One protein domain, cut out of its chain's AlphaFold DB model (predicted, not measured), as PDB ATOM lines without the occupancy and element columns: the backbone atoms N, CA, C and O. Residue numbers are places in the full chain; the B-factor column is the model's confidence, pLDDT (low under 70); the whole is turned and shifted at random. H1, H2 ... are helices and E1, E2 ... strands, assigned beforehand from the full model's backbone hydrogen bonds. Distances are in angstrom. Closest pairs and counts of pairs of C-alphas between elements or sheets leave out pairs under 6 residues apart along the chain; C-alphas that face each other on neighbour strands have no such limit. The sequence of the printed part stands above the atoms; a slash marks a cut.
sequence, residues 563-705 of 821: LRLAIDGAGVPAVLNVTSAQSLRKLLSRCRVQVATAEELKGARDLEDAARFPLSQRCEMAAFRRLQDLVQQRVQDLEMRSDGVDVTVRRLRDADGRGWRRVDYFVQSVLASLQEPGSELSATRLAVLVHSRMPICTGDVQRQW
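Overview. This is residues 563 to 705 of the 821 residues of the protein "Exosc3 protein" of Symbiodinium sp. CCMP2456 (UniProt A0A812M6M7). A long helical hairpin, H3 and H4, makes the body, with H1 crossing H3 and H5 folding back from the end of H4. A small strand hairpin, E1 and E2, sits by the start of H1, short H2 packs on H1, and residues 643 to 649, of which 647 to 649 belong to H4, stick out at the hairpin's turn. The printed part has 143 residues, mostly helix, in the order E1 E2 H1 H2 H3 H4 H5 H6; the two-strand sheet is antiparallel. It is compact, with a radius of gyration of the C-alphas of 16.4 A and spans of 53 by 42 by 25 A.

Along the chain. E1, residues 563 to 565, begins at C-alpha 563 (16.935, -14.802, 17.476), and E2 is residues 574 to 577. H1, residues 581 to 595, is 21.1 A long; H2 is residues 607 to 610. H3, residues 617 to 639, is 32.3 A long, and H4, residues 647 to 674, is 40.4 A. H5, residues 683 to 693, is 15.9 A; H6, residues 695 to 698, ends at C-alpha 698 (29.842, -21.459, 22.717).

Arrangement. H3, H4 and H5 form an up-and-down bundle, each running against the one before. H3 and H4 touch at a shallow tilt of 20 degrees, with C-alphas 638 and 653 closest at 5.5 A. H4 touches H5 with residues 666 to 670 alone, at a steep tilt of 38 degrees; C-alphas 670 and 690 are closest, 6.2 A. H1 touches H3 at a steep tilt of 66 degrees, opposite ways; C-alphas 591 and 623 are closest, 4.9 A. H2 touches H1, C-alphas 608 and 589 being closest at 5.8 A. H6 touches H4, C-alphas 697 and 663 being closest at 5.1 A. In the hairpin E1 and E2, N 563 and O 576 are 2.8 A apart, within hydrogen-bond range. Every O i to N i+4 pair is within that range in H1, H3, H4 and H5; H2 and H6 are too short for one.

Size, cuts and confidence. The C-alphas of Gly 603 and Gly 644 are farthest apart, 54.1 A. The printed part has no cut, and the link H1 to H2 is long. Mean pLDDT of the printed part is 73.0; 60 residues are under 70, among them 563 to 577 and 695 to 705.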
ATOM      1  N   LEU A 563      17.678 -14.452  18.675       69.94
ATOM      2  CA  LEU A 563      16.935 -14.802  17.476       69.94
ATOM      3  C   LEU A 563      15.446 -14.695  17.779       69.94
ATOM      4  O   LEU A 563      14.951 -15.293  18.736       69.94
ATOM      5  N   ARG A 564      14.714 -13.951  16.950       66.94
ATOM      6  CA  ARG A 564      13.251 -13.975  16.983       66.94
ATOM      7  C   ARG A 564      12.761 -15.079  16.068       66.94
ATOM      8  O   ARG A 564      12.911 -14.987  14.855       66.94
ATOM      9  N   LEU A 565      12.159 -16.102  16.659       65.88
ATOM     10  CA  LEU A 565      11.487 -17.156  15.922       65.88
ATOM     11  C   LEU A 565       9.986 -16.929  15.922       65.88
ATOM     12  O   LEU A 565       9.356 -16.896  16.976       65.88
ATOM     13  N   ALA A 566       9.393 -16.849  14.738       60.59
ATOM     14  CA  ALA A 566       7.965 -17.086  14.615       60.59
ATOM     15  C   ALA A 566       7.696 -18.574  14.889       60.59
ATOM     16  O   ALA A 566       8.328 -19.445  14.284       60.59
ATOM     17  N   ILE A 567       6.796 -18.858  15.831       58.16
ATOM     18  CA  ILE A 567       6.267 -20.202  16.057       58.16
ATOM     19  C   ILE A 567       4.856 -20.222  15.483       58.16
ATOM     20  O   ILE A 567       3.998 -19.446  15.916       58.16
ATOM     21  N   ASP A 568       4.631 -21.086  14.496       54.19
ATOM     22  CA  ASP A 568       3.325 -21.238  13.867       54.19
ATOM     23  C   ASP A 568       2.277 -21.636  14.921       54.19
ATOM     24  O   ASP A 568       2.486 -22.554  15.711       54.19
ATOM     25  N   GLY A 569       1.157 -20.908  14.964       49.34
ATOM     26  CA  GLY A 569       0.022 -21.192  15.854       49.34
ATOM     27  C   GLY A 569      -0.017 -20.448  17.198       49.34
ATOM     28  O   GLY A 569      -1.065 -20.460  17.837       49.34
ATOM     29  N   ALA A 570       1.046 -19.747  17.617       44.72
ATOM     30  CA  ALA A 570       1.076 -19.029  18.906       44.72
ATOM     31  C   ALA A 570       0.833 -17.508  18.809       44.72
ATOM     32  O   ALA A 570       0.786 -16.826  19.831       44.72
ATOM     33  N   GLY A 571       0.713 -16.946  17.600       44.53
ATOM     34  CA  GLY A 571       0.435 -15.518  17.362       44.53
ATOM     35  C   GLY A 571       1.527 -14.529  17.811       44.53
ATOM     36  O   GLY A 571       1.498 -13.374  17.396       44.53
ATOM     37  N   VAL A 572       2.508 -14.966  18.609       49.62
ATOM     38  CA  VAL A 572       3.585 -14.136  19.161       49.62
ATOM     39  C   VAL A 572       4.943 -14.739  18.783       49.62
ATOM     40  O   VAL A 572       5.225 -15.882  19.146       49.62
ATOM     41  N   PRO A 573       5.813 -13.998  18.067       58.72
ATOM     42  CA  PRO A 573       7.194 -14.403  17.842       58.72
ATOM     43  C   PRO A 573       7.909 -14.600  19.176       58.72
ATOM     44  O   PRO A 573       7.911 -13.711  20.029       58.72
ATOM     45  N   ALA A 574       8.542 -15.747  19.354       62.28
ATOM     46  CA  ALA A 574       9.287 -16.046  20.553       62.28
ATOM     47  C   ALA A 574      10.740 -15.582  20.394       62.28
ATOM     48  O   ALA A 574      11.417 -15.912  19.418       62.28
ATOM     49  N   VAL A 575      11.219 -14.800  21.357       64.25
ATOM     50  CA  VAL A 575      12.603 -14.317  21.378       64.25
ATOM     51  C   VAL A 575      13.461 -15.324  22.141       64.25
ATOM     52  O   VAL A 575      13.134 -15.689  23.269       64.25
ATOM     53  N   LEU A 576      14.530 -15.817  21.517       66.56
ATOM     54  CA  LEU A 576      15.461 -16.782  22.099       66.56
ATOM     55  C   LEU A 576      16.870 -16.213  22.110       66.56
ATOM     56  O   LEU A 576      17.444 -15.945  21.059       66.56
ATOM     57  N   ASN A 577      17.446 -16.076  23.299       65.94
ATOM     58  CA  ASN A 577      18.792 -15.556  23.486       65.94
ATOM     59  C   ASN A 577      19.853 -16.637  23.307       65.94
ATOM     60  O   ASN A 577      20.160 -17.308  24.279       65.94
ATOM     61  N   VAL A 578      20.438 -16.778  22.113       70.81
ATOM     62  CA  VAL A 578      21.398 -17.847  21.774       70.81
ATOM     63  C   VAL A 578      22.823 -17.539  22.262       70.81
ATOM     64  O   VAL A 578      23.781 -17.548  21.499       70.81
ATOM     65  N   THR A 579      22.989 -17.265  23.555       64.31
ATOM     66  CA  THR A 579      24.289 -16.912  24.166       64.31
ATOM     67  C   THR A 579      24.941 -18.048  24.957       64.31
ATOM     68  O   THR A 579      26.036 -17.878  25.498       64.31
ATOM     69  N   SER A 580      24.289 -19.211  25.035       67.00
ATOM     70  CA  SER A 580      24.744 -20.393  25.780       67.00
ATOM     71  C   SER A 580      24.299 -21.708  25.126       67.00
ATOM     72  O   SER A 580      23.342 -21.734  24.346       67.00
ATOM     73  N   ALA A 581      24.932 -22.826  25.498       66.50
ATOM     74  CA  ALA A 581      24.488 -24.162  25.086       66.50
ATOM     75  C   ALA A 581      23.022 -24.431  25.479       66.50
ATOM     76  O   ALA A 581      22.247 -24.926  24.665       66.50
ATOM     77  N   GLN A 582      22.611 -24.008  26.681       67.00
ATOM     78  CA  GLN A 582      21.232 -24.141  27.158       67.00
ATOM     79  C   GLN A 582      20.239 -23.413  26.243       67.00
ATOM     80  O   GLN A 582      19.225 -23.968  25.826       67.00
ATOM     81  N   SER A 583      20.540 -22.171  25.877       71.19
ATOM     82  CA  SER A 583      19.668 -21.417  24.978       71.19
ATOM     83  C   SER A 583      19.611 -21.974  23.555       71.19
ATOM     84  O   SER A 583      18.555 -21.938  22.924       71.19
ATOM     85  N   LEU A 584      20.719 -22.542  23.067       76.56
ATOM     86  CA  LEU A 584      20.763 -23.231  21.782       76.56
ATOM     87  C   LEU A 584      19.944 -24.531  21.820       76.56
ATOM     88  O   LEU A 584      19.264 -24.847  20.848       76.56
ATOM     89  N   ARG A 585      19.941 -25.252  22.950       76.62
ATOM     90  CA  ARG A 585      19.056 -26.407  23.170       76.62
ATOM     91  C   ARG A 585      17.586 -26.009  23.114       76.62
ATOM     92  O   ARG A 585      16.834 -26.643  22.388       76.62
ATOM     93  N   LYS A 586      17.188 -24.925  23.786       77.00
ATOM     94  CA  LYS A 586      15.804 -24.408  23.723       77.00
ATOM     95  C   LYS A 586      15.394 -24.036  22.298       77.00
ATOM     96  O   LYS A 586      14.286 -24.349  21.868       77.00
ATOM     97  N   LEU A 587      16.305 -23.420  21.545       80.25
ATOM     98  CA  LEU A 587      16.116 -23.150  20.122       80.25
ATOM     99  C   LEU A 587      15.910 -24.447  19.318       80.25
ATOM    100  O   LEU A 587      14.946 -24.549  18.561       80.25
ATOM    101  N   LEU A 588      16.752 -25.460  19.532       83.69
ATOM    102  CA  LEU A 588      16.629 -26.768  18.882       83.69
ATOM    103  C   LEU A 588      15.322 -27.489  19.237       83.69
ATOM    104  O   LEU A 588      14.682 -28.028  18.336       83.69
ATOM    105  N   SER A 589      14.890 -27.465  20.502       83.00
ATOM    106  CA  SER A 589      13.601 -28.029  20.920       83.00
ATOM    107  C   SER A 589      12.453 -27.411  20.130       83.00
ATOM    108  O   SER A 589      11.610 -28.128  19.600       83.00
ATOM    109  N   ARG A 590      12.456 -26.087  19.946       82.56
ATOM    110  CA  ARG A 590      11.436 -25.412  19.133       82.56
ATOM    111  C   ARG A 590      11.498 -25.788  17.662       82.56
ATOM    112  O   ARG A 590      10.455 -26.028  17.060       82.56
ATOM    113  N   CYS A 591      12.698 -25.883  17.089       86.50
ATOM    114  CA  CYS A 591      12.859 -26.366  15.718       86.50
ATOM    115  C   CYS A 591      12.306 -27.791  15.560       86.50
ATOM    116  O   CYS A 591      11.645 -28.064  14.564       86.50
ATOM    117  N   ARG A 592      12.512 -28.675  16.545       87.62
ATOM    118  CA  ARG A 592      11.955 -30.037  16.556       87.62
ATOM    119  C   ARG A 592      10.432 -30.037  16.630       87.62
ATOM    120  O   ARG A 592       9.817 -30.714  15.817       87.62
ATOM    121  N   VAL A 593       9.826 -29.253  17.528       84.12
ATOM    122  CA  VAL A 593       8.355 -29.135  17.620       84.12
ATOM    123  C   VAL A 593       7.749 -28.702  16.284       84.12
ATOM    124  O   VAL A 593       6.759 -29.284  15.854       84.12
ATOM    125  N   GLN A 594       8.362 -27.734  15.595       83.88
ATOM    126  CA  GLN A 594       7.860 -27.220  14.311       83.88
ATOM    127  C   GLN A 594       7.856 -28.260  13.182       83.88
ATOM    128  O   GLN A 594       7.018 -28.188  12.288       83.88
ATOM    129  N   VAL A 595       8.799 -29.204  13.190       88.25
ATOM    130  CA  VAL A 595       8.974 -30.183  12.099       88.25
ATOM    131  C   VAL A 595       8.483 -31.589  12.454       88.25
ATOM    132  O   VAL A 595       8.522 -32.496  11.609       88.25
ATOM    133  N   ALA A 596       8.076 -31.803  13.704       86.50
ATOM    134  CA  ALA A 596       7.606 -33.089  14.190       86.50
ATOM    135  C   ALA A 596       6.243 -33.458  13.587       86.50
ATOM    136  O   ALA A 596       5.407 -32.598  13.307       86.50
ATOM    137  N   THR A 597       6.005 -34.751  13.369       87.81
ATOM    138  CA  THR A 597       4.675 -35.239  12.976       87.81
ATOM    139  C   THR A 597       3.749 -35.338  14.189       87.81
ATOM    140  O   THR A 597       4.199 -35.447  15.329       87.81
ATOM    141  N   ALA A 598       2.433 -35.382  13.946       81.31
ATOM    142  CA  ALA A 598       1.445 -35.598  15.007       81.31
ATOM    143  C   ALA A 598       1.682 -36.904  15.793       81.31
ATOM    144  O   ALA A 598       1.391 -36.959  16.983       81.31
ATOM    145  N   GLU A 599       2.242 -37.937  15.151       81.75
ATOM    146  CA  GLU A 599       2.576 -39.201  15.819       81.75
ATOM    147  C   GLU A 599       3.839 -39.077  16.689       81.75
ATOM    148  O   GLU A 599       3.882 -39.632  17.779       81.75
ATOM    149  N   GLU A 600       4.846 -38.301  16.267       81.31
ATOM    150  CA  GLU A 600       6.073 -38.072  17.053       81.31
ATOM    151  C   GLU A 600       5.817 -37.273  18.344       81.31
ATOM    152  O   GLU A 600       6.551 -37.442  19.325       81.31
ATOM    153  N   LEU A 601       4.773 -36.436  18.348       76.69
ATOM    154  CA  LEU A 601       4.330 -35.618  19.485       76.69
ATOM    155  C   LEU A 601       3.182 -36.250  20.288       76.69
ATOM    156  O   LEU A 601       2.699 -35.669  21.261       76.69
ATOM    157  N   LYS A 602       2.709 -37.430  19.891       74.69
ATOM    158  CA  LYS A 602       1.548 -38.072  20.506       74.69
ATOM    159  C   LYS A 602       1.824 -38.421  21.969       74.69
ATOM    160  O   LYS A 602       2.811 -39.078  22.280       74.69
ATOM    161  N   GLY A 603       0.926 -37.996  22.858       60.34
ATOM    162  CA  GLY A 603       1.039 -38.226  24.303       60.34
ATOM    163  C   GLY A 603       1.888 -37.198  25.061       60.34
ATOM    164  O   GLY A 603       1.897 -37.233  26.289       60.34
ATOM    165  N   ALA A 604       2.537 -36.253  24.369       60.31
ATOM    166  CA  ALA A 604       3.277 -35.170  25.010       60.31
ATOM    167  C   ALA A 604       2.318 -34.181  25.692       60.31
ATOM    168  O   ALA A 604       1.444 -33.604  25.041       60.31
ATOM    169  N   ARG A 605       2.486 -33.969  27.004       59.38
ATOM    170  CA  ARG A 605       1.745 -32.934  27.752       59.38
ATOM    171  C   ARG A 605       2.300 -31.533  27.489       59.38
ATOM    172  O   ARG A 605       1.526 -30.592  27.360       59.38
ATOM    173  N   ASP A 606       3.624 -31.424  27.382       66.69
ATOM    174  CA  ASP A 606       4.354 -30.217  26.997       66.69
ATOM    175  C   ASP A 606       5.206 -30.535  25.758       66.69
ATOM    176  O   ASP A 606       6.015 -31.468  25.755       66.69
ATOM    177  N   LEU A 607       4.974 -29.787  24.678       69.94
ATOM    178  CA  LEU A 607       5.632 -30.009  23.392       69.94
ATOM    179  C   LEU A 607       7.109 -29.591  23.418       69.94
ATOM    180  O   LEU A 607       7.938 -30.275  22.818       69.94
ATOM    181  N   GLU A 608       7.448 -28.488  24.098       63.81
ATOM    182  CA  GLU A 608       8.830 -28.007  24.190       63.81
ATOM    183  C   GLU A 608       9.672 -28.939  25.068       63.81
ATOM    184  O   GLU A 608      10.825 -29.213  24.729       63.81
ATOM    185  N   ASP A 609       9.084 -29.469  26.144       62.50
ATOM    186  CA  ASP A 609       9.698 -30.472  27.018       62.50
ATOM    187  C   ASP A 609       9.907 -31.812  26.294       62.50
ATOM    188  O   ASP A 609      11.017 -32.349  26.267       62.50
ATOM    189  N   ALA A 610       8.887 -32.312  25.588       61.97
ATOM    190  CA  ALA A 610       8.993 -33.551  24.815       61.97
ATOM    191  C   ALA A 610      10.066 -33.482  23.713       61.97
ATOM    192  O   ALA A 610      10.713 -34.487  23.406       61.97
ATOM    193  N   ALA A 611      10.283 -32.294  23.142       68.25
ATOM    194  CA  ALA A 611      11.272 -32.034  22.102       68.25
ATOM    195  C   ALA A 611      12.671 -31.656  22.629       68.25
ATOM    196  O   ALA A 611      13.570 -31.364  21.829       68.25
ATOM    197  N   ARG A 612      12.905 -31.696  23.951       67.81
ATOM    198  CA  ARG A 612      14.251 -31.535  24.542       67.81
ATOM    199  C   ARG A 612      15.239 -32.555  23.998       67.81
ATOM    200  O   ARG A 612      16.390 -32.218  23.719       67.81
ATOM    201  N   PHE A 613      14.764 -33.767  23.734       68.00
ATOM    202  CA  PHE A 613      15.539 -34.832  23.112       68.00
ATOM    203  C   PHE A 613      15.177 -35.005  21.631       68.00
ATOM    204  O   PHE A 613      14.065 -34.660  21.223       68.00
ATOM    205  N   PRO A 614      16.084 -35.564  20.808       72.69
ATOM    206  CA  PRO A 614      15.750 -35.963  19.445       72.69
ATOM    207  C   PRO A 614      14.530 -36.892  19.434       72.69
ATOM    208  O   PRO A 614      14.517 -37.909  20.127       72.69
ATOM    209  N   LEU A 615      13.508 -36.555  18.645       77.44
ATOM    210  CA  LEU A 615      12.283 -37.359  18.546       77.44
ATOM    211  C   LEU A 615      12.475 -38.555  17.602       77.44
ATOM    212  O   LEU A 615      12.079 -39.675  17.907       77.44
ATOM    213  N   SER A 616      13.108 -38.311  16.455       81.81
ATOM    214  CA  SER A 616      13.435 -39.298  15.425       81.81
ATOM    215  C   SER A 616      14.578 -38.758  14.557       81.81
ATOM    216  O   SER A 616      14.811 -37.550  14.536       81.81
ATOM    217  N   GLN A 617      15.275 -39.610  13.800       82.25
ATOM    218  CA  GLN A 617      16.305 -39.143  12.855       82.25
ATOM    219  C   GLN A 617      15.728 -38.223  11.776       82.25
ATOM    220  O   GLN A 617      16.348 -37.225  11.418       82.25
ATOM    221  N   ARG A 618      14.505 -38.509  11.311       88.31
ATOM    222  CA  ARG A 618      13.761 -37.657  10.374       88.31
ATOM    223  C   ARG A 618      13.513 -36.269  10.966       88.31
ATOM    224  O   ARG A 618      13.805 -35.271  10.310       88.31
ATOM    225  N   CYS A 619      12.981 -36.213  12.189       88.19
ATOM    226  CA  CYS A 619      12.727 -34.969  12.908       88.19
ATOM    227  C   CYS A 619      14.035 -34.205  13.149       88.19
ATOM    228  O   CYS A 619      14.089 -33.013  12.872       88.19
ATOM    229  N   GLU A 620      15.111 -34.886  13.555       87.44
ATOM    230  CA  GLU A 620      16.410 -34.255  13.806       87.44
ATOM    231  C   GLU A 620      17.007 -33.653  12.527       87.44
ATOM    232  O   GLU A 620      17.407 -32.491  12.514       87.44
ATOM    233  N   MET A 621      16.987 -34.390  11.413       88.38
ATOM    234  CA  MET A 621      17.420 -33.868  10.113       88.38
ATOM    235  C   MET A 621      16.589 -32.659   9.672       88.38
ATOM    236  O   MET A 621      17.145 -31.679   9.180       88.38
ATOM    237  N   ALA A 622      15.265 -32.713   9.836       90.81
ATOM    238  CA  ALA A 622      14.385 -31.601   9.491       90.81
ATOM    239  C   ALA A 622      14.612 -30.382  10.404       90.81
ATOM    240  O   ALA A 622      14.649 -29.255   9.915       90.81
ATOM    241  N   ALA A 623      14.835 -30.599  11.702       90.38
ATOM    242  CA  ALA A 623      15.056 -29.544  12.686       90.38
ATOM    243  C   ALA A 623      16.388 -28.829  12.446       90.38
ATOM    244  O   ALA A 623      16.438 -27.603  12.480       90.38
ATOM    245  N   PHE A 624      17.455 -29.575  12.137       91.75
ATOM    246  CA  PHE A 624      18.753 -28.989  11.804       91.75
ATOM    247  C   PHE A 624      18.756 -28.279  10.449       91.75
ATOM    248  O   PHE A 624      19.406 -27.246  10.335       91.75
ATOM    249  N   ARG A 625      18.008 -28.758   9.445       92.25
ATOM    250  CA  ARG A 625      17.797 -28.007   8.192       92.25
ATOM    251  C   ARG A 625      17.042 -26.705   8.444       92.25
ATOM    252  O   ARG A 625      17.471 -25.657   7.989       92.25
ATOM    253  N   ARG A 626      15.986 -26.746   9.260       90.12
ATOM    254  CA  ARG A 626      15.262 -25.537   9.665       90.12
ATOM    255  C   ARG A 626      16.172 -24.553  10.400       90.12
ATOM    256  O   ARG A 626      16.131 -23.359  10.119       90.12
ATOM    257  N   LEU A 627      16.996 -25.043  11.327       89.75
ATOM    258  CA  LEU A 627      17.977 -24.217  12.025       89.75
ATOM    259  C   LEU A 627      19.028 -23.652  11.056       89.75
ATOM    260  O   LEU A 627      19.391 -22.489  11.191       89.75
ATOM    261  N   GLN A 628      19.473 -24.434  10.070       91.69
ATOM    262  CA  GLN A 628      20.381 -23.980   9.016       91.69
ATOM    263  C   GLN A 628      19.782 -22.808   8.239       91.69
ATOM    264  O   GLN A 628      20.432 -21.773   8.142       91.69
ATOM    265  N   ASP A 629      18.539 -22.932   7.766       90.56
ATOM    266  CA  ASP A 629      17.850 -21.865   7.031       90.56
ATOM    267  C   ASP A 629      17.768 -20.580   7.868       90.56
ATOM    268  O   ASP A 629      18.088 -19.494   7.388       90.56
ATOM    269  N   LEU A 630      17.395 -20.705   9.149       87.81
ATOM    270  CA  LEU A 630      17.288 -19.577  10.082       87.81
ATOM    271  C   LEU A 630      18.638 -18.887  10.313       87.81
ATOM    272  O   LEU A 630      18.717 -17.659  10.319       87.81
ATOM    273  N   VAL A 631      19.698 -19.670  10.514       88.31
ATOM    274  CA  VAL A 631      21.047 -19.153  10.756       88.31
ATOM    275  C   VAL A 631      21.620 -18.515   9.490       88.31
ATOM    276  O   VAL A 631      22.196 -17.433   9.569       88.31
ATOM    277  N   GLN A 632      21.449 -19.139   8.326       89.31
ATOM    278  CA  GLN A 632      21.943 -18.610   7.054       89.31
ATOM    279  C   GLN A 632      21.218 -17.328   6.659       89.31
ATOM    280  O   GLN A 632      21.876 -16.350   6.308       89.31
ATOM    281  N   GLN A 633      19.890 -17.296   6.805       86.75
ATOM    282  CA  GLN A 633      19.113 -16.073   6.634       86.75
ATOM    283  C   GLN A 633      19.626 -14.978   7.575       86.75
ATOM    284  O   GLN A 633      19.865 -13.852   7.149       86.75
ATOM    285  N   ARG A 634      19.889 -15.317   8.843       85.69
ATOM    286  CA  ARG A 634      20.408 -14.361   9.823       85.69
ATOM    287  C   ARG A 634      21.788 -13.810   9.455       85.69
ATOM    288  O   ARG A 634      22.021 -12.610   9.590       85.69
ATOM    289  N   VAL A 635      22.707 -14.666   9.016       86.69
ATOM    290  CA  VAL A 635      24.034 -14.242   8.546       86.69
ATOM    291  C   VAL A 635      23.889 -13.328   7.329       86.69
ATOM    292  O   VAL A 635      24.507 -12.267   7.298       86.69
ATOM    293  N   GLN A 636      23.018 -13.680   6.384       86.50
ATOM    294  CA  GLN A 636      22.744 -12.868   5.200       86.50
ATOM    295  C   GLN A 636      22.191 -11.483   5.567       86.50
ATOM    296  O   GLN A 636      22.702 -10.481   5.064       86.50
ATOM    297  N   ASP A 637      21.214 -11.407   6.476       83.62
ATOM    298  CA  ASP A 637      20.636 -10.146   6.964       83.62
ATOM    299  C   ASP A 637      21.716  -9.227   7.567       83.62
ATOM    300  O   ASP A 637      21.767  -8.024   7.287       83.62
ATOM    301  N   LEU A 638      22.631  -9.805   8.356       82.12
ATOM    302  CA  LEU A 638      23.735  -9.082   8.989       82.12
ATOM    303  C   LEU A 638      24.831  -8.670   7.996       82.12
ATOM    304  O   LEU A 638      25.460  -7.633   8.209       82.12
ATOM    305  N   GLU A 639      25.044  -9.415   6.910       79.00
ATOM    306  CA  GLU A 639      26.075  -9.159   5.889       79.00
ATOM    307  C   GLU A 639      25.600  -8.260   4.734       79.00
ATOM    308  O   GLU A 639      26.436  -7.727   3.998       79.00
ATOM    309  N   MET A 640      24.286  -8.030   4.585       73.88
ATOM    310  CA  MET A 640      23.731  -7.182   3.520       73.88
ATOM    311  C   MET A 640      24.388  -5.798   3.487       73.88
ATOM    312  O   MET A 640      24.181  -4.970   4.376       73.88
ATOM    313  N   ARG A 641      25.179  -5.517   2.447       60.69
ATOM    314  CA  ARG A 641      25.855  -4.226   2.310       60.69
ATOM    315  C   ARG A 641      24.830  -3.107   2.206       60.69
ATOM    316  O   ARG A 641      23.965  -3.108   1.340       60.69
ATOM    317  N   SER A 642      24.978  -2.148   3.096       59.28
ATOM    318  CA  SER A 642      24.231  -0.905   3.108       59.28
ATOM    319  C   SER A 642      25.263   0.204   2.952       59.28
ATOM    320  O   SER A 642      26.044   0.469   3.874       59.28
ATOM    321  N   ASP A 643      25.333   0.766   1.746       57.44
ATOM    322  CA  ASP A 643      26.208   1.893   1.438       57.44
ATOM    323  C   ASP A 643      25.894   3.053   2.400       57.44
ATOM    324  O   ASP A 643      24.733   3.318   2.707       57.44
ATOM    325  N   GLY A 644      26.929   3.700   2.945       63.62
ATOM    326  CA  GLY A 644      26.772   4.811   3.897       63.62
ATOM    327  C   GLY A 644      26.526   4.431   5.367       63.62
ATOM    328  O   GLY A 644      26.256   5.313   6.175       63.62
ATOM    329  N   VAL A 645      26.631   3.153   5.760       70.44
ATOM    330  CA  VAL A 645      26.442   2.760   7.173       70.44
ATOM    331  C   VAL A 645      27.665   3.027   8.051       70.44
ATOM    332  O   VAL A 645      28.789   2.635   7.714       70.44
ATOM    333  N   ASP A 646      27.377   3.642   9.204       78.38
ATOM    334  CA  ASP A 646      28.267   3.977  10.321       78.38
ATOM    335  C   ASP A 646      29.222   2.822  10.678       78.38
ATOM    336  O   ASP A 646      28.831   1.652  10.758       78.38
ATOM    337  N   VAL A 647      30.497   3.155  10.913       82.56
ATOM    338  CA  VAL A 647      31.554   2.192  11.262       82.56
ATOM    339  C   VAL A 647      31.185   1.383  12.508       82.56
ATOM    340  O   VAL A 647      31.458   0.185  12.561       82.56
ATOM    341  N   THR A 648      30.525   2.002  13.482       83.44
ATOM    342  CA  THR A 648      30.081   1.358  14.722       83.44
ATOM    343  C   THR A 648      29.008   0.312  14.450       83.44
ATOM    344  O   THR A 648      29.098  -0.813  14.942       83.44
ATOM    345  N   VAL A 649      28.025   0.645  13.607       85.50
ATOM    346  CA  VAL A 649      26.969  -0.291  13.190       85.50
ATOM    347  C   VAL A 649      27.568  -1.459  12.416       85.50
ATOM    348  O   VAL A 649      27.208  -2.610  12.659       85.50
ATOM    349  N   ARG A 650      28.531  -1.187  11.529       85.06
ATOM    350  CA  ARG A 650      29.249  -2.237  10.799       85.06
ATOM    351  C   ARG A 650      29.995  -3.170  11.750       85.06
ATOM    352  O   ARG A 650      29.809  -4.376  11.666       85.06
ATOM    353  N   ARG A 651      30.754  -2.629  12.710       83.88
ATOM    354  CA  ARG A 651      31.463  -3.427  13.729       83.88
ATOM    355  C   ARG A 651      30.514  -4.289  14.554       83.88
ATOM    356  O   ARG A 651      30.824  -5.453  14.800       83.88
ATOM    357  N   LEU A 652      29.362  -3.748  14.955       84.69
ATOM    358  CA  LEU A 652      28.334  -4.495  15.680       84.69
ATOM    359  C   LEU A 652      27.815  -5.677  14.852       84.69
ATOM    360  O   LEU A 652      27.747  -6.797  15.356       84.69
ATOM    361  N   ARG A 653      27.459  -5.423  13.589       85.69
ATOM    362  CA  ARG A 653      26.940  -6.438  12.663       85.69
ATOM    363  C   ARG A 653      27.982  -7.501  12.349       85.69
ATOM    364  O   ARG A 653      27.661  -8.683  12.378       85.69
ATOM    365  N   ASP A 654      29.234  -7.102  12.144       82.94
ATOM    366  CA  ASP A 654      30.352  -8.021  11.935       82.94
ATOM    367  C   ASP A 654      30.599  -8.890  13.171       82.94
ATOM    368  O   ASP A 654      30.905 -10.077  13.045       82.94
ATOM    369  N   ALA A 655      30.484  -8.314  14.371       79.69
ATOM    370  CA  ALA A 655      30.591  -9.050  15.621       79.69
ATOM    371  C   ALA A 655      29.457 -10.087  15.732       79.69
ATOM    372  O   ALA A 655      29.744 -11.278  15.867       79.69
ATOM    373  N   ASP A 656      28.195  -9.669  15.601       80.81
ATOM    374  CA  ASP A 656      27.033 -10.573  15.648       80.81
ATOM    375  C   ASP A 656      27.134 -11.671  14.566       80.81
ATOM    376  O   ASP A 656      27.003 -12.863  14.849       80.81
ATOM    377  N   GLY A 657      27.514 -11.296  13.341       84.19
ATOM    378  CA  GLY A 657      27.706 -12.211  12.218       84.19
ATOM    379  C   GLY A 657      28.783 -13.269  12.474       84.19
ATOM    380  O   GLY A 657      28.588 -14.434  12.128       84.19
ATOM    381  N   ARG A 658      29.895 -12.923  13.145       82.25
ATOM    382  CA  ARG A 658      30.894 -13.918  13.589       82.25
ATOM    383  C   ARG A 658      30.291 -14.927  14.565       82.25
ATOM    384  O   ARG A 658      30.587 -16.116  14.452       82.25
ATOM    385  N   GLY A 659      29.450 -14.473  15.495       80.94
ATOM    386  CA  GLY A 659      28.729 -15.344  16.424       80.94
ATOM    387  C   GLY A 659      27.832 -16.342  15.692       80.94
ATOM    388  O   GLY A 659      27.944 -17.546  15.913       80.94
ATOM    389  N   TRP A 660      27.011 -15.857  14.759       85.69
ATOM    390  CA  TRP A 660      26.095 -16.688  13.970       85.69
ATOM    391  C   TRP A 660      26.795 -17.640  12.999       85.69
ATOM    392  O   TRP A 660      26.369 -18.786  12.872       85.69
ATOM    393  N   ARG A 661      27.923 -17.246  12.396       86.38
ATOM    394  CA  ARG A 661      28.744 -18.149  11.567       86.38
ATOM    395  C   ARG A 661      29.299 -19.344  12.349       86.38
ATOM    396  O   ARG A 661      29.467 -20.418  11.777       86.38
ATOM    397  N   ARG A 662      29.544 -19.207  13.658       83.69
ATOM    398  CA  ARG A 662      29.905 -20.361  14.506       83.69
ATOM    399  C   ARG A 662      28.738 -21.327  14.689       83.69
ATOM    400  O   ARG A 662      28.951 -22.537  14.648       83.69
ATOM    401  N   VAL A 663      27.519 -20.804  14.835       85.56
ATOM    402  CA  VAL A 663      26.302 -21.630  14.879       85.56
ATOM    403  C   VAL A 663      26.085 -22.338  13.544       85.56
ATOM    404  O   VAL A 663      25.791 -23.529  13.540       85.56
ATOM    405  N   ASP A 664      26.300 -21.653  12.420       88.69
ATOM    406  CA  ASP A 664      26.207 -22.253  11.080       88.69
ATOM    407  C   ASP A 664      27.194 -23.416  10.930       88.69
ATOM    408  O   ASP A 664      26.812 -24.522  10.556       88.69
ATOM    409  N   TYR A 665      28.454 -23.211  11.327       87.50
ATOM    410  CA  TYR A 665      29.471 -24.259  11.280       87.50
ATOM    411  C   TYR A 665      29.114 -25.472  12.158       87.50
ATOM    412  O   TYR A 665      29.286 -26.619  11.740       87.50
ATOM    413  N   PHE A 666      28.552 -25.252  13.349       86.56
ATOM    414  CA  PHE A 666      28.009 -26.329  14.181       86.56
ATOM    415  C   PHE A 666      26.877 -27.096  13.488       86.56
ATOM    416  O   PHE A 666      26.896 -28.328  13.467       86.56
ATOM    417  N   VAL A 667      25.911 -26.385  12.900       89.56
ATOM    418  CA  VAL A 667      24.769 -26.987  12.202       89.56
ATOM    419  C   VAL A 667      25.236 -27.825  11.014       89.56
ATOM    420  O   VAL A 667      24.837 -28.982  10.890       89.56
ATOM    421  N   GLN A 668      26.130 -27.279  10.186       88.50
ATOM    422  CA  GLN A 668      26.730 -27.986   9.050       88.50
ATOM    423  C   GLN A 668      27.474 -29.239   9.498       88.50
ATOM    424  O   GLN A 668      27.332 -30.297   8.885       88.50
ATOM    425  N   SER A 669      28.226 -29.132  10.595       84.62
ATOM    426  CA  SER A 669      28.920 -30.261  11.194       84.62
ATOM    427  C   SER A 669      27.917 -31.368  11.542       84.62
ATOM    428  O   SER A 669      28.040 -32.478  11.025       84.62
ATOM    429  N   VAL A 670      26.888 -31.087  12.346       84.62
ATOM    430  CA  VAL A 670      25.887 -32.101  12.729       84.62
ATOM    431  C   VAL A 670      25.194 -32.702  11.502       84.62
ATOM    432  O   VAL A 670      25.122 -33.926  11.394       84.62
ATOM    433  N   LEU A 671      24.747 -31.878  10.548       87.44
ATOM    434  CA  LEU A 671      24.083 -32.338   9.323       87.44
ATOM    435  C   LEU A 671      24.952 -33.287   8.494       87.44
ATOM    436  O   LEU A 671      24.428 -34.282   7.994       87.44
ATOM    437  N   ALA A 672      26.256 -33.018   8.376       84.81
ATOM    438  CA  ALA A 672      27.180 -33.891   7.653       84.81
ATOM    439  C   ALA A 672      27.204 -35.308   8.249       84.81
ATOM    440  O   ALA A 672      27.180 -36.288   7.511       84.81
ATOM    441  N   SER A 673      27.154 -35.426   9.578       80.12
ATOM    442  CA  SER A 673      27.133 -36.729  10.253       80.12
ATOM    443  C   SER A 673      25.769 -37.415  10.267       80.12
ATOM    444  O   SER A 673      25.705 -38.623  10.465       80.12
ATOM    445  N   LEU A 674      24.675 -36.689  10.020       76.81
ATOM    446  CA  LEU A 674      23.351 -37.296   9.834       76.81
ATOM    447  C   LEU A 674      23.161 -37.914   8.438       76.81
ATOM    448  O   LEU A 674      22.227 -38.691   8.253       76.81
ATOM    449  N   GLN A 675      24.005 -37.553   7.465       74.38
ATOM    450  CA  GLN A 675      23.910 -37.976   6.061       74.38
ATOM    451  C   GLN A 675      24.806 -39.179   5.710       74.38
ATOM    452  O   GLN A 675      24.809 -39.613   4.558       74.38
ATOM    453  N   GLU A 676      25.552 -39.732   6.672       71.88
ATOM    454  CA  GLU A 676      26.417 -40.895   6.444       71.88
ATOM    455  C   GLU A 676      25.588 -42.146   6.053       71.88
ATOM    456  O   GLU A 676      24.650 -42.521   6.767       71.88
ATOM    457  N   PRO A 677      25.881 -42.807   4.910       49.81
ATOM    458  CA  PRO A 677      25.099 -43.949   4.433       49.81
ATOM    459  C   PRO A 677      25.163 -45.156   5.382       49.81
ATOM    460  O   PRO A 677      26.245 -45.594   5.764       49.81
ATOM    461  N   GLY A 678      24.007 -45.758   5.692       55.25
ATOM    462  CA  GLY A 678      23.920 -47.043   6.406       55.25
ATOM    463  C   GLY A 678      23.763 -46.971   7.931       55.25
ATOM    464  O   GLY A 678      23.715 -48.018   8.574       55.25
ATOM    465  N   SER A 679      23.633 -45.782   8.526       52.84
ATOM    466  CA  SER A 679      23.405 -45.625   9.967       52.84
ATOM    467  C   SER A 679      22.045 -44.992  10.267       52.84
ATOM    468  O   SER A 679      21.932 -43.768  10.376       52.84
ATOM    469  N   GLU A 680      21.007 -45.811  10.462       61.28
ATOM    470  CA  GLU A 680      19.863 -45.341  11.245       61.28
ATOM    471  C   GLU A 680      20.337 -45.099  12.683       61.28
ATOM    472  O   GLU A 680      20.753 -46.014  13.405       61.28
ATOM    473  N   LEU A 681      20.359 -43.832  13.090       64.38
ATOM    474  CA  LEU A 681      20.809 -43.429  14.411       64.38
ATOM    475  C   LEU A 681      19.602 -43.387  15.346       64.38
ATOM    476  O   LEU A 681      18.668 -42.611  15.161       64.38
ATOM    477  N   SER A 682      19.653 -44.191  16.410       62.78
ATOM    478  CA  SER A 682      18.715 -44.073  17.534       62.78
ATOM    479  C   SER A 682      18.691 -42.635  18.078       62.78
ATOM    480  O   SER A 682      19.732 -41.973  18.084       62.78
ATOM    481  N   ALA A 683      17.564 -42.205  18.650       60.41
ATOM    482  CA  ALA A 683      17.425 -40.907  19.321       60.41
ATOM    483  C   ALA A 683      18.554 -40.607  20.328       60.41
ATOM    484  O   ALA A 683      19.063 -39.490  20.399       60.41
ATOM    485  N   THR A 684      19.027 -41.632  21.042       54.12
ATOM    486  CA  THR A 684      20.176 -41.536  21.950       54.12
ATOM    487  C   THR A 684      21.456 -41.138  21.220       54.12
ATOM    488  O   THR A 684      22.098 -40.172  21.615       54.12
ATOM    489  N   ARG A 685      21.804 -41.832  20.129       60.62
ATOM    490  CA  ARG A 685      22.989 -41.534  19.299       60.62
ATOM    491  C   ARG A 685      22.939 -40.138  18.677       60.62
ATOM    492  O   ARG A 685      23.965 -39.468  18.627       60.62
ATOM    493  N   LEU A 686      21.755 -39.693  18.256       65.75
ATOM    494  CA  LEU A 686      21.548 -38.335  17.750       65.75
ATOM    495  C   LEU A 686      21.865 -37.286  18.821       65.75
ATOM    496  O   LEU A 686      22.580 -36.326  18.550       65.75
ATOM    497  N   ALA A 687      21.404 -37.505  20.053       61.94
ATOM    498  CA  ALA A 687      21.650 -36.580  21.153       61.94
ATOM    499  C   ALA A 687      23.146 -36.471  21.495       61.94
ATOM    500  O   ALA A 687      23.645 -35.367  21.704       61.94
ATOM    501  N   VAL A 688      23.872 -37.600  21.478       60.12
ATOM    502  CA  VAL A 688      25.338 -37.629  21.659       60.12
ATOM    503  C   VAL A 688      26.036 -36.780  20.614       60.12
ATOM    504  O   VAL A 688      26.874 -35.941  20.939       60.12
ATOM    505  N   LEU A 689      25.689 -37.016  19.348       69.12
ATOM    506  CA  LEU A 689      26.295 -36.347  18.209       69.12
ATOM    507  C   LEU A 689      26.128 -34.831  18.330       69.12
ATOM    508  O   LEU A 689      27.110 -34.096  18.239       69.12
ATOM    509  N   VAL A 690      24.900 -34.381  18.590       72.12
ATOM    510  CA  VAL A 690      24.568 -32.964  18.764       72.12
ATOM    511  C   VAL A 690      25.362 -32.365  19.921       72.12
ATOM    512  O   VAL A 690      26.027 -31.346  19.743       72.12
ATOM    513  N   HIS A 691      25.341 -33.011  21.088       68.69
ATOM    514  CA  HIS A 691      26.007 -32.491  22.275       68.69
ATOM    515  C   HIS A 691      27.530 -32.398  22.099       68.69
ATOM    516  O   HIS A 691      28.116 -31.354  22.378       68.69
ATOM    517  N   SER A 692      28.163 -33.434  21.536       62.25
ATOM    518  CA  SER A 692      29.614 -33.464  21.292       62.25
ATOM    519  C   SER A 692      30.119 -32.317  20.410       62.25
ATOM    520  O   SER A 692      31.303 -31.988  20.421       62.25
ATOM    521  N   ARG A 693      29.220 -31.691  19.643       70.12
ATOM    522  CA  ARG A 693      29.531 -30.600  18.717       70.12
ATOM    523  C   ARG A 693      29.112 -29.229  19.238       70.12
ATOM    524  O   ARG A 693      29.578 -28.234  18.696       70.12
ATOM    525  N   MET A 694      28.309 -29.135  20.301       71.56
ATOM    526  CA  MET A 694      27.866 -27.849  20.862       71.56
ATOM    527  C   MET A 694      28.990 -26.881  21.288       71.56
ATOM    528  O   MET A 694      28.778 -25.676  21.130       71.56
ATOM    529  N   PRO A 695      30.183 -27.325  21.747       65.38
ATOM    530  CA  PRO A 695      31.287 -26.408  22.066       65.38
ATOM    531  C   PRO A 695      31.738 -25.527  20.890       65.38
ATOM    532  O   PRO A 695      32.255 -24.429  21.094       65.38
ATOM    533  N   ILE A 696      31.481 -25.966  19.650       66.44
ATOM    534  CA  ILE A 696      31.719 -25.182  18.431       66.44
ATOM    535  C   ILE A 696      30.981 -23.828  18.484       66.44
ATOM    536  O   ILE A 696      31.516 -22.809  18.041       66.44
ATOM    537  N   CYS A 697      29.774 -23.800  19.060       63.44
ATOM    538  CA  CYS A 697      28.933 -22.604  19.157       63.44
ATOM    539  C   CYS A 697      29.305 -21.679  20.317       63.44
ATOM    540  O   CYS A 697      29.181 -20.461  20.186       63.44
ATOM    541  N   THR A 698      29.692 -22.236  21.471       58.53
ATOM    542  CA  THR A 698      29.842 -21.459  22.717       58.53
ATOM    543  C   THR A 698      31.157 -20.690  22.782       58.53
ATOM    544  O   THR A 698      31.251 -19.699  23.505       58.53
ATOM    545  N   GLY A 699      32.144 -21.079  21.970       52.59
ATOM    546  CA  GLY A 699      33.470 -20.467  21.969       52.59
ATOM    547  C   GLY A 699      34.439 -21.078  22.979       52.59
ATOM    548  O   GLY A 699      35.550 -20.571  23.095       52.59
ATOM    549  N   ASP A 700      34.079 -22.187  23.632       48.56
ATOM    550  CA  ASP A 700      34.955 -22.963  24.526       48.56
ATOM    551  C   ASP A 700      35.989 -23.797  23.739       48.56
ATOM    552  O   ASP A 700      36.172 -24.994  23.950       48.56
ATOM    553  N   VAL A 701      36.684 -23.170  22.786       38.94
ATOM    554  CA  VAL A 701      37.635 -23.835  21.873       38.94
ATOM    555  C   VAL A 701      38.955 -24.190  22.579       38.94
ATOM    556  O   VAL A 701      39.730 -25.003  22.079       38.94
ATOM    557  N   GLN A 702      39.218 -23.642  23.774       37.16
ATOM    558  CA  GLN A 702      40.448 -23.914  24.535       37.16
ATOM    559  C   GLN A 702      40.527 -25.316  25.161       37.16
ATOM    560  O   GLN A 702      41.558 -25.660  25.739       37.16
ATOM    561  N   ARG A 703      39.506 -26.165  25.014       37.66
ATOM    562  CA  ARG A 703      39.604 -27.587  25.363       37.66
ATOM    563  C   ARG A 703      39.522 -28.425  24.098       37.66
ATOM    564  O   ARG A 703      38.444 -28.774  23.632       37.66
ATOM    565  N   GLN A 704      40.682 -28.744  23.523       30.81
ATOM    566  CA  GLN A 704      40.773 -29.808  22.526       30.81
ATOM    567  C   GLN A 704      40.215 -31.093  23.142       30.81
ATOM    568  O   GLN A 704      40.752 -31.599  24.129       30.81
ATOM    569  N   TRP A 705      39.135 -31.607  22.556       36.69
ATOM    570  CA  TRP A 705      38.555 -32.894  22.906       36.69
ATOM    571  C   TRP A 705      39.596 -33.978  22.623       36.69
ATOM    572  O   TRP A 705      39.806 -34.366  21.473       36.69
TER     573      TRP A 705